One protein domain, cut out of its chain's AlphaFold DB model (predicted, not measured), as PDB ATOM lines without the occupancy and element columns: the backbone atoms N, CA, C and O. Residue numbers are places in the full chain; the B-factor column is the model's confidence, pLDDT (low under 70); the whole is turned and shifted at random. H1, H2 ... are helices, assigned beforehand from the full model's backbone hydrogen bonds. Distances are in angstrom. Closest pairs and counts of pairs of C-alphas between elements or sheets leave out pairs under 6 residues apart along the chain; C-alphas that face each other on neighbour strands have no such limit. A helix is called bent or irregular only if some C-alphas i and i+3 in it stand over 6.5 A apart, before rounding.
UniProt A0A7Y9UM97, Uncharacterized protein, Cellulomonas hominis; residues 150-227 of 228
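AT A GLANCE: This is residues 150 to 227 of the 228 residues of an uncharacterized protein of Cellulomonas hominis (UniProt A0A7Y9UM97). Two long helices, H1 and H4, run side by side the same way, and the shorter H2 packs on H1 at a slant and runs back the opposite way. The very short H3 sits past the last residues of H2 and touches the early residues of H4, after a loop of residues 189 to 198. The printed part has 78 residues with four named helices, H1 to H4 in chain order, and no named strand: the class is all helix. It is compact, with a radius of gyration of the C-alphas of 12.5 A and spans of 36 by 27 by 20 A.

HOW THE PARTS SIT: H1, residues 150 to 173, has a kink of 27 degrees near residue 157 and is irregular, with C-alphas 152 and 155 7.6 A apart. With residues 163 to 171 alone it touches H2, residues 177 to 188, at a steep tilt of 51 degrees, opposite ways; the closest C-alphas, of Val 171 and Lys 177, are 5.7 A apart. H1 touches H4, residues 206 to 225, at a shallow tilt of 11 degrees, the same way; the closest C-alphas, of Leu 162 and Arg 213, are 6.5 A apart. H4 is irregular too, with C-alphas 207 and 210 7.2 A apart. H2 and H4 are close but not clearly touching, the closest C-alphas, of Phe 187 and Leu 216, being 7.5 A apart. H3, residues 199 to 202, only just touches H2, with 3 pairs of C-alphas within 8 A, the closest those of Leu 188 and Trp 199 at 4.9 A. H3 touches H4 at residues 208 to 212 alone; the closest C-alphas, of Arg 202 and His 208, are 5.9 A apart. In H2 every O i to N i+4 pair is within hydrogen-bond range, against 16 of 20 in H1 and 14 of 16 in H4; H3 is too short for such a pair.

IN THESE COORDINATES: H1 begins at C-alpha 150, (-9.077, -5.017, 30.319), and is 33.7 A long. H2 is 16.2 A and H3 5.1 A. H4 is 29.5 A long and ends at C-alpha 225, (-20.945, -26.687, 3.624).

THE WHOLE: The C-alphas farthest apart, of Gln 151 and Gly 227, are 38.9 A apart. The printed part has no cut. The links H1 to H2 and H3 to H4 are tight, and H2 to H3 is short. The mean pLDDT of the printed part is 92.0, with residues 226 to 227 under 70.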
ATOM      1  N   ASP A 150      -7.900  -4.525  31.038       93.88
ATOM      2  CA  ASP A 150      -9.077  -5.017  30.319       93.88
ATOM      3  C   ASP A 150      -9.255  -4.313  28.969       93.88
ATOM      4  O   ASP A 150      -9.352  -4.959  27.928       93.88
ATOM      5  N   GLN A 151      -9.195  -2.977  28.973       92.50
ATOM      6  CA  GLN A 151      -9.290  -2.157  27.764       92.50
ATOM      7  C   GLN A 151      -8.140  -2.424  26.787       92.50
ATOM      8  O   GLN A 151      -8.364  -2.480  25.579       92.50
ATOM      9  N   MET A 152      -6.916  -2.596  27.292       91.69
ATOM     10  CA  MET A 152      -5.733  -2.847  26.464       91.69
ATOM     11  C   MET A 152      -5.707  -4.251  25.853       91.69
ATOM     12  O   MET A 152      -5.082  -4.422  24.813       91.69
ATOM     13  N   CYS A 153      -6.374  -5.223  26.480       92.56
ATOM     14  CA  CYS A 153      -6.431  -6.618  26.034       92.56
ATOM     15  C   CYS A 153      -7.754  -6.976  25.331       92.56
ATOM     16  O   CYS A 153      -7.962  -8.129  24.951       92.56
ATOM     17  N   ALA A 154      -8.677  -6.018  25.191       92.25
ATOM     18  CA  ALA A 154     -10.035  -6.267  24.714       92.25
ATOM     19  C   ALA A 154     -10.072  -6.899  23.314       92.25
ATOM     20  O   ALA A 154     -10.874  -7.800  23.066       92.25
ATOM     21  N   ALA A 155      -9.200  -6.446  22.409       92.44
ATOM     22  CA  ALA A 155      -9.122  -6.985  21.056       92.44
ATOM     23  C   ALA A 155      -8.648  -8.445  21.064       92.44
ATOM     24  O   ALA A 155      -9.217  -9.281  20.367       92.44
ATOM     25  N   GLU A 156      -7.650  -8.758  21.889       93.12
ATOM     26  CA  GLU A 156      -7.060 -10.087  22.005       93.12
ATOM     27  C   GLU A 156      -8.016 -11.083  22.664       93.12
ATOM     28  O   GLU A 156      -8.085 -12.225  22.218       93.12
ATOM     29  N   TYR A 157      -8.792 -10.666  23.675       93.38
ATOM     30  CA  TYR A 157      -9.836 -11.522  24.251       93.38
ATOM     31  C   TYR A 157     -10.842 -11.954  23.180       93.38
ATOM     32  O   TYR A 157     -11.136 -13.140  23.045       93.38
ATOM     33  N   ILE A 158     -11.319 -11.004  22.373       94.31
ATOM     34  CA  ILE A 158     -12.274 -11.291  21.302       94.31
ATOM     35  C   ILE A 158     -11.646 -12.102  20.174       94.31
ATOM     36  O   ILE A 158     -12.298 -12.999  19.648       94.31
ATOM     37  N   GLU A 159     -10.396 -11.833  19.797       94.62
ATOM     38  CA  GLU A 159      -9.711 -12.629  18.775       94.62
ATOM     39  C   GLU A 159      -9.560 -14.091  19.213       94.62
ATOM     40  O   GLU A 159      -9.836 -14.989  18.420       94.62
ATOM     41  N   VAL A 160      -9.197 -14.348  20.472       93.69
ATOM     42  CA  VAL A 160      -9.081 -15.715  21.007       93.69
ATOM     43  C   VAL A 160     -10.433 -16.428  21.043       93.69
ATOM     44  O   VAL A 160     -10.496 -17.594  20.662       93.69
ATOM     45  N   GLU A 161     -11.509 -15.744  21.435       93.69
ATOM     46  CA  GLU A 161     -12.869 -16.300  21.386       93.69
ATOM     47  C   GLU A 161     -13.305 -16.618  19.951       93.69
ATOM     48  O   GLU A 161     -13.861 -17.679  19.687       93.69
ATOM     49  N   LEU A 162     -13.036 -15.718  19.001       95.50
ATOM     50  CA  LEU A 162     -13.351 -15.936  17.587       95.50
ATOM     51  C   LEU A 162     -12.587 -17.125  17.007       95.50
ATOM     52  O   LEU A 162     -13.158 -17.922  16.266       95.50
ATOM     53  N   LEU A 163     -11.300 -17.235  17.345       95.25
ATOM     54  CA  LEU A 163     -10.461 -18.354  16.943       95.25
ATOM     55  C   LEU A 163     -10.969 -19.663  17.536       95.25
ATOM     56  O   LEU A 163     -11.074 -20.634  16.799       95.25
ATOM     57  N   GLN A 164     -11.286 -19.689  18.831       95.00
ATOM     58  CA  GLN A 164     -11.818 -20.881  19.479       95.00
ATOM     59  C   GLN A 164     -13.092 -21.357  18.776       95.00
ATOM     60  O   GLN A 164     -13.116 -22.481  18.288       95.00
ATOM     61  N   ASP A 165     -14.092 -20.485  18.629       95.19
ATOM     62  CA  ASP A 165     -15.377 -20.873  18.037       95.19
ATOM     63  C   ASP A 165     -15.227 -21.363  16.588       95.19
ATOM     64  O   ASP A 165     -15.894 -22.305  16.163       95.19
ATOM     65  N   ALA A 166     -14.327 -20.749  15.814       96.06
ATOM     66  CA  ALA A 166     -14.044 -21.194  14.455       96.06
ATOM     67  C   ALA A 166     -13.278 -22.527  14.416       96.06
ATOM     68  O   ALA A 166     -13.517 -23.338  13.524       96.06
ATOM     69  N   LEU A 167     -12.357 -22.768  15.354       96.12
ATOM     70  CA  LEU A 167     -11.614 -24.027  15.447       96.12
ATOM     71  C   LEU A 167     -12.510 -25.181  15.894       96.12
ATOM     72  O   LEU A 167     -12.404 -26.263  15.319       96.12
ATOM     73  N   ASP A 168     -13.399 -24.938  16.857       94.94
ATOM     74  CA  ASP A 168     -14.362 -25.924  17.354       94.94
ATOM     75  C   ASP A 168     -15.295 -26.413  16.233       94.94
ATOM     76  O   ASP A 168     -15.691 -27.576  16.217       94.94
ATOM     77  N   GLU A 169     -15.574 -25.566  15.237       94.88
ATOM     78  CA  GLU A 169     -16.360 -25.936  14.056       94.88
ATOM     79  C   GLU A 169     -15.503 -26.532  12.920       94.88
ATOM     80  O   GLU A 169     -15.894 -27.515  12.291       94.88
ATOM     81  N   LEU A 170     -14.327 -25.973  12.615       94.75
ATOM     82  CA  LEU A 170     -13.526 -26.405  11.460       94.75
ATOM     83  C   LEU A 170     -12.769 -27.715  11.698       94.75
ATOM     84  O   LEU A 170     -12.674 -28.530  10.775       94.75
ATOM     85  N   VAL A 171     -12.212 -27.909  12.899       95.06
ATOM     86  CA  VAL A 171     -11.293 -29.022  13.184       95.06
ATOM     87  C   VAL A 171     -11.992 -30.385  13.167       95.06
ATOM     88  O   VAL A 171     -11.473 -31.307  12.538       95.06
ATOM     89  N   PRO A 172     -13.178 -30.551  13.779       91.75
ATOM     90  CA  PRO A 172     -13.886 -31.828  13.726       91.75
ATOM     91  C   PRO A 172     -14.457 -32.159  12.341       91.75
ATOM     92  O   PRO A 172     -14.677 -33.331  12.040       91.75
ATOM     93  N   ASN A 173     -14.726 -31.145  11.509       87.38
ATOM     94  CA  ASN A 173     -15.546 -31.308  10.306       87.38
ATOM     95  C   ASN A 173     -14.766 -31.276   8.985       87.38
ATOM     96  O   ASN A 173     -15.198 -31.913   8.028       87.38
ATOM     97  N   THR A 174     -13.696 -30.479   8.875       87.75
ATOM     98  CA  THR A 174     -13.151 -30.108   7.550       87.75
ATOM     99  C   THR A 174     -11.627 -30.076   7.477       87.75
ATOM    100  O   THR A 174     -11.061 -30.551   6.494       87.75
ATOM    101  N   LEU A 175     -10.951 -29.485   8.464       89.94
ATOM    102  CA  LEU A 175      -9.525 -29.152   8.383       89.94
ATOM    103  C   LEU A 175      -8.762 -29.688   9.593       89.94
ATOM    104  O   LEU A 175      -9.309 -29.781  10.681       89.94
ATOM    105  N   ASP A 176      -7.467 -29.964   9.444       93.88
ATOM    106  CA  ASP A 176      -6.611 -30.062  10.626       93.88
ATOM    107  C   ASP A 176      -6.434 -28.679  11.292       93.88
ATOM    108  O   ASP A 176      -6.701 -27.627  10.698       93.88
ATOM    109  N   LYS A 177      -5.968 -28.669  12.547       92.25
ATOM    110  CA  LYS A 177      -5.793 -27.438  13.336       92.25
ATOM    111  C   LYS A 177      -4.884 -26.414  12.650       92.25
ATOM    112  O   LYS A 177      -5.173 -25.222  12.706       92.25
ATOM    113  N   ALA A 178      -3.801 -26.847  12.005       92.00
ATOM    114  CA  ALA A 178      -2.843 -25.936  11.383       92.00
ATOM    115  C   ALA A 178      -3.443 -25.264  10.138       92.00
ATOM    116  O   ALA A 178      -3.326 -24.048   9.961       92.00
ATOM    117  N   ALA A 179      -4.144 -26.035   9.307       94.31
ATOM    118  CA  ALA A 179      -4.870 -25.531   8.151       94.31
ATOM    119  C   ALA A 179      -6.006 -24.582   8.564       94.31
ATOM    120  O   ALA A 179      -6.143 -23.510   7.971       94.31
ATOM    121  N   ALA A 180      -6.768 -24.924   9.609       95.50
ATOM    122  CA  ALA A 180      -7.822 -24.066  10.145       95.50
ATOM    123  C   ALA A 180      -7.267 -22.730  10.668       95.50
ATOM    124  O   ALA A 180      -7.770 -21.670  10.301       95.50
ATOM    125  N   LEU A 181      -6.182 -22.748  11.453       94.44
ATOM    126  CA  LEU A 181      -5.531 -21.529  11.951       94.44
ATOM    127  C   LEU A 181      -5.033 -20.625  10.820       94.44
ATOM    128  O   LEU A 181      -5.208 -19.408  10.887       94.44
ATOM    129  N   LYS A 182      -4.434 -21.207   9.776       94.62
ATOM    130  CA  LYS A 182      -3.971 -20.461   8.599       94.62
ATOM    131  C   LYS A 182      -5.133 -19.816   7.844       94.62
ATOM    132  O   LYS A 182      -5.023 -18.687   7.369       94.62
ATOM    133  N   GLU A 183      -6.244 -20.531   7.733       95.38
ATOM    134  CA  GLU A 183      -7.442 -20.053   7.056       95.38
ATOM    135  C   GLU A 183      -8.130 -18.919   7.829       95.38
ATOM    136  O   GLU A 183      -8.497 -17.899   7.239       95.38
ATOM    137  N   ILE A 184      -8.232 -19.047   9.154       95.69
ATOM    138  CA  ILE A 184      -8.769 -17.986  10.012       95.69
ATOM    139  C   ILE A 184      -7.840 -16.765   9.999       95.69
ATOM    140  O   ILE A 184      -8.322 -15.637   9.895       95.69
ATOM    141  N   ASP A 185      -6.517 -16.957  10.038       95.44
ATOM    142  CA  ASP A 185      -5.567 -15.842   9.959       95.44
ATOM    143  C   ASP A 185      -5.709 -15.056   8.656       95.44
ATOM    144  O   ASP A 185      -5.797 -13.824   8.668       95.44
ATOM    145  N   ARG A 186      -5.815 -15.780   7.536       95.12
ATOM    146  CA  ARG A 186      -6.060 -15.203   6.214       95.12
ATOM    147  C   ARG A 186      -7.344 -14.378   6.198       95.12
ATOM    148  O   ARG A 186      -7.341 -13.273   5.655       95.12
ATOM    149  N   PHE A 187      -8.422 -14.893   6.789       95.62
ATOM    150  CA  PHE A 187      -9.693 -14.178   6.893       95.62
ATOM    151  C   PHE A 187      -9.565 -12.906   7.745       95.62
ATOM    152  O   PHE A 187      -9.960 -11.821   7.316       95.62
ATOM    153  N   LEU A 188      -8.965 -13.006   8.933       94.62
ATOM    154  CA  LEU A 188      -8.795 -11.871   9.845       94.62
ATOM    155  C   LEU A 188      -7.851 -10.792   9.284       94.62
ATOM    156  O   LEU A 188      -8.010  -9.603   9.584       94.62
ATOM    157  N   GLY A 189      -6.888 -11.197   8.454       93.00
ATOM    158  CA  GLY A 189      -5.964 -10.327   7.730       93.00
ATOM    159  C   GLY A 189      -6.506  -9.753   6.416       93.00
ATOM    160  O   GLY A 189      -5.829  -8.930   5.797       93.00
ATOM    161  N   GLN A 190      -7.704 -10.148   5.975       92.19
ATOM    162  CA  GLN A 190      -8.283  -9.670   4.721       92.19
ATOM    163  C   GLN A 190      -8.591  -8.166   4.788       92.19
ATOM    164  O   GLN A 190      -9.234  -7.691   5.722       92.19
ATOM    165  N   SER A 191      -8.151  -7.415   3.772       90.38
ATOM    166  CA  SER A 191      -8.494  -5.995   3.621       90.38
ATOM    167  C   SER A 191      -9.973  -5.816   3.267       90.38
ATOM    168  O   SER A 191     -10.482  -6.504   2.382       90.38
ATOM    169  N   LEU A 192     -10.632  -4.872   3.938       89.44
ATOM    170  CA  LEU A 192     -12.048  -4.548   3.776       89.44
ATOM    171  C   LEU A 192     -12.218  -3.326   2.871       89.44
ATOM    172  O   LEU A 192     -12.450  -3.477   1.675       89.44
ATOM    173  N   GLU A 193     -12.048  -2.119   3.412       85.69
ATOM    174  CA  GLU A 193     -12.159  -0.870   2.641       85.69
ATOM    175  C   GLU A 193     -10.788  -0.325   2.223       85.69
ATOM    176  O   GLU A 193     -10.641   0.330   1.192       85.69
ATOM    177  N   SER A 194      -9.749  -0.615   3.010       84.81
ATOM    178  CA  SER A 194      -8.375  -0.197   2.738       84.81
ATOM    179  C   SER A 194      -7.370  -1.260   3.180       84.81
ATOM    180  O   SER A 194      -7.682  -2.133   3.985       84.81
ATOM    181  N   LYS A 195      -6.117  -1.159   2.715       75.88
ATOM    182  CA  LYS A 195      -5.042  -2.102   3.090       75.88
ATOM    183  C   LYS A 195      -4.775  -2.193   4.598       75.88
ATOM    184  O   LYS A 195      -4.199  -3.176   5.044       75.88
ATOM    185  N   ARG A 196      -5.123  -1.156   5.368       83.88
ATOM    186  CA  ARG A 196      -4.939  -1.113   6.831       83.88
ATOM    187  C   ARG A 196      -6.205  -1.453   7.605       83.88
ATOM    188  O   ARG A 196      -6.143  -1.539   8.822       83.88
ATOM    189  N   ASP A 197      -7.323  -1.588   6.908       91.94
ATOM    190  CA  ASP A 197      -8.613  -1.889   7.496       91.94
ATOM    191  C   ASP A 197      -8.915  -3.367   7.263       91.94
ATOM    192  O   ASP A 197      -9.361  -3.766   6.188       91.94
ATOM    193  N   THR A 198      -8.586  -4.179   8.258       94.81
ATOM    194  CA  THR A 198      -8.857  -5.615   8.289       94.81
ATOM    195  C   THR A 198      -9.810  -5.948   9.429       94.81
ATOM    196  O   THR A 198     -10.000  -5.154  10.359       94.81
ATOM    197  N   TRP A 199     -10.382  -7.153   9.412       94.81
ATOM    198  CA  TRP A 199     -11.183  -7.626  10.543       94.81
ATOM    199  C   TRP A 199     -10.403  -7.567  11.854       94.81
ATOM    200  O   TRP A 199     -10.923  -7.043  12.837       94.81
ATOM    201  N   ARG A 200      -9.133  -7.989  11.845       93.38
ATOM    202  CA  ARG A 200      -8.248  -7.919  13.014       93.38
ATOM    203  C   ARG A 200      -8.082  -6.498  13.548       93.38
ATOM    204  O   ARG A 200      -8.170  -6.285  14.752       93.38
ATOM    205  N   THR A 201      -7.884  -5.499  12.683       92.44
ATOM    206  CA  THR A 201      -7.766  -4.109  13.153       92.44
ATOM    207  C   THR A 201      -9.083  -3.568  13.703       92.44
ATOM    208  O   THR A 201      -9.057  -2.799  14.665       92.44
ATOM    209  N   ARG A 202     -10.227  -3.996  13.146       93.62
ATOM    210  CA  ARG A 202     -11.560  -3.610  13.632       93.62
ATOM    211  C   ARG A 202     -11.881  -4.188  15.015       93.62
ATOM    212  O   ARG A 202     -12.660  -3.574  15.733       93.62
ATOM    213  N   LEU A 203     -11.240  -5.282  15.448       93.38
ATOM    214  CA  LEU A 203     -11.429  -5.843  16.801       93.38
ATOM    215  C   LEU A 203     -11.003  -4.896  17.934       93.38
ATOM    216  O   LEU A 203     -11.402  -5.092  19.079       93.38
ATOM    217  N   ARG A 204     -10.234  -3.844  17.636       91.31
ATOM    218  CA  ARG A 204      -9.895  -2.800  18.617       91.31
ATOM    219  C   ARG A 204     -11.089  -1.941  19.023       91.31
ATOM    220  O   ARG A 204     -11.031  -1.289  20.059       91.31
ATOM    221  N   ASP A 205     -12.142  -1.929  18.214       92.31
ATOM    222  CA  ASP A 205     -13.367  -1.195  18.491       92.31
ATOM    223  C   ASP A 205     -14.509  -2.177  18.818       92.31
ATOM    224  O   ASP A 205     -14.937  -2.937  17.939       92.31
ATOM    225  N   PRO A 206     -15.048  -2.143  20.053       90.88
ATOM    226  CA  PRO A 206     -16.164  -2.985  20.471       90.88
ATOM    227  C   PRO A 206     -17.392  -2.944  19.561       90.88
ATOM    228  O   PRO A 206     -18.108  -3.941  19.449       90.88
ATOM    229  N   GLN A 207     -17.629  -1.834  18.855       93.81
ATOM    230  CA  GLN A 207     -18.761  -1.717  17.931       93.81
ATOM    231  C   GLN A 207     -18.679  -2.707  16.760       93.81
ATOM    232  O   GLN A 207     -19.703  -3.084  16.186       93.81
ATOM    233  N   HIS A 208     -17.476  -3.182  16.429       94.00
ATOM    234  CA  HIS A 208     -17.246  -4.094  15.315       94.00
ATOM    235  C   HIS A 208     -17.208  -5.574  15.720       94.00
ATOM    236  O   HIS A 208     -17.253  -6.431  14.835       94.00
ATOM    237  N   HIS A 209     -17.181  -5.911  17.016       93.88
ATOM    238  CA  HIS A 209     -17.040  -7.298  17.496       93.88
ATOM    239  C   HIS A 209     -18.140  -8.221  16.959       93.88
ATOM    240  O   HIS A 209     -17.861  -9.266  16.371       93.88
ATOM    241  N   ALA A 210     -19.403  -7.801  17.072       94.69
ATOM    242  CA  ALA A 210     -20.543  -8.581  16.587       94.69
ATOM    243  C   ALA A 210     -20.578  -8.709  15.052       94.69
ATOM    244  O   ALA A 210     -21.115  -9.678  14.511       94.69
ATOM    245  N   ALA A 211     -20.042  -7.724  14.326       95.00
ATOM    246  CA  ALA A 211     -19.934  -7.790  12.872       95.00
ATOM    247  C   ALA A 211     -18.836  -8.774  12.444       95.00
ATOM    248  O   ALA A 211     -19.102  -9.638  11.610       95.00
ATOM    249  N   ALA A 212     -17.657  -8.700  13.071       94.94
ATOM    250  CA  ALA A 212     -16.541  -9.611  12.820       94.94
ATOM    251  C   ALA A 212     -16.929 -11.069  13.095       94.94
ATOM    252  O   ALA A 212     -16.696 -11.938  12.258       94.94
ATOM    253  N   ARG A 213     -17.617 -11.320  14.217       95.94
ATOM    254  CA  ARG A 213     -18.135 -12.645  14.579       95.94
ATOM    255  C   ARG A 213     -19.076 -13.223  13.531       95.94
ATOM    256  O   ARG A 213     -18.883 -14.342  13.072       95.94
ATOM    257  N   ARG A 214     -20.075 -12.446  13.099       96.25
ATOM    258  CA  ARG A 214     -21.009 -12.883  12.049       96.25
ATOM    259  C   ARG A 214     -20.299 -13.165  10.728       96.25
ATOM    260  O   ARG A 214     -20.635 -14.140  10.063       96.25
ATOM    261  N   ALA A 215     -19.334 -12.328  10.358       96.12
ATOM    262  CA  ALA A 215     -18.579 -12.493   9.125       96.12
ATOM    263  C   ALA A 215     -17.714 -13.764   9.153       96.12
ATOM    264  O   ALA A 215     -17.746 -14.532   8.193       96.12
ATOM    265  N   LEU A 216     -17.005 -14.021  10.259       96.31
ATOM    266  CA  LEU A 216     -16.210 -15.239  10.423       96.31
ATOM    267  C   LEU A 216     -17.094 -16.489  10.417       96.31
ATOM    268  O   LEU A 216     -16.786 -17.439   9.709       96.31
ATOM    269  N   ASN A 217     -18.232 -16.473  11.114       95.44
ATOM    270  CA  ASN A 217     -19.152 -17.613  11.121       95.44
ATOM    271  C   ASN A 217     -19.710 -17.910   9.719       95.44
ATOM    272  O   ASN A 217     -19.808 -19.067   9.324       95.44
ATOM    273  N   ALA A 218     -20.045 -16.880   8.934       95.75
ATOM    274  CA  ALA A 218     -20.478 -17.067   7.547       95.75
ATOM    275  C   ALA A 218     -19.369 -17.677   6.669       95.75
ATOM    276  O   ALA A 218     -19.642 -18.537   5.826       95.75
ATOM    277  N   HIS A 219     -18.120 -17.260   6.889       95.50
ATOM    278  CA  HIS A 219     -16.948 -17.819   6.217       95.50
ATOM    279  C   HIS A 219     -16.738 -19.294   6.577       95.50
ATOM    280  O   HIS A 219     -16.678 -20.140   5.688       95.50
ATOM    281  N   VAL A 220     -16.733 -19.615   7.873       95.19
ATOM    282  CA  VAL A 220     -16.621 -20.987   8.391       95.19
ATOM    283  C   VAL A 220     -17.724 -21.884   7.824       95.19
ATOM    284  O   VAL A 220     -17.422 -22.938   7.273       95.19
ATOM    285  N   ASN A 221     -18.982 -21.433   7.838       92.88
ATOM    286  CA  ASN A 221     -20.109 -22.188   7.280       92.88
ATOM    287  C   ASN A 221     -19.952 -22.487   5.785       92.88
ATOM    288  O   ASN A 221     -20.399 -23.529   5.305       92.88
ATOM    289  N   THR A 222     -19.334 -21.575   5.031       92.94
ATOM    290  CA  THR A 222     -19.073 -21.784   3.601       92.94
ATOM    291  C   THR A 222     -18.046 -22.897   3.396       92.94
ATOM    292  O   THR A 222     -18.226 -23.739   2.517       92.94
ATOM    293  N   LEU A 223     -17.006 -22.941   4.234       91.69
ATOM    294  CA  LEU A 223     -15.984 -23.988   4.197       91.69
ATOM    295  C   LEU A 223     -16.553 -25.358   4.585       91.69
ATOM    296  O   LEU A 223     -16.274 -26.341   3.905       91.69
ATOM    297  N   THR A 224     -17.389 -25.422   5.624       88.69
ATOM    298  CA  THR A 224     -17.977 -26.686   6.099       88.69
ATOM    299  C   THR A 224     -19.104 -27.200   5.199       88.69
ATOM    300  O   THR A 224     -19.278 -28.411   5.055       88.69
ATOM    301  N   SER A 225     -19.860 -26.308   4.546       82.06
ATOM    302  CA  SER A 225     -20.945 -26.687   3.624       82.06
ATOM    303  C   SER A 225     -20.450 -27.033   2.218       82.06
ATOM    304  O   SER A 225     -21.082 -27.834   1.536       82.06
ATOM    305  N   GLY A 226     -19.335 -26.443   1.772       63.16
ATOM    306  CA  GLY A 226     -18.732 -26.708   0.459       63.16
ATOM    307  C   GLY A 226     -17.900 -27.995   0.381       63.16
ATOM    308  O   GLY A 226     -17.456 -28.355  -0.706       63.16
ATOM    309  N   GLY A 227     -17.677 -28.670   1.514       52.94
ATOM    310  CA  GLY A 227     -16.959 -29.946   1.612       52.94
ATOM    311  C   GLY A 227     -17.847 -31.197   1.651       52.94
ATOM    312  O   GLY A 227     -17.323 -32.279   1.909       52.94
TER     313      GLY A 227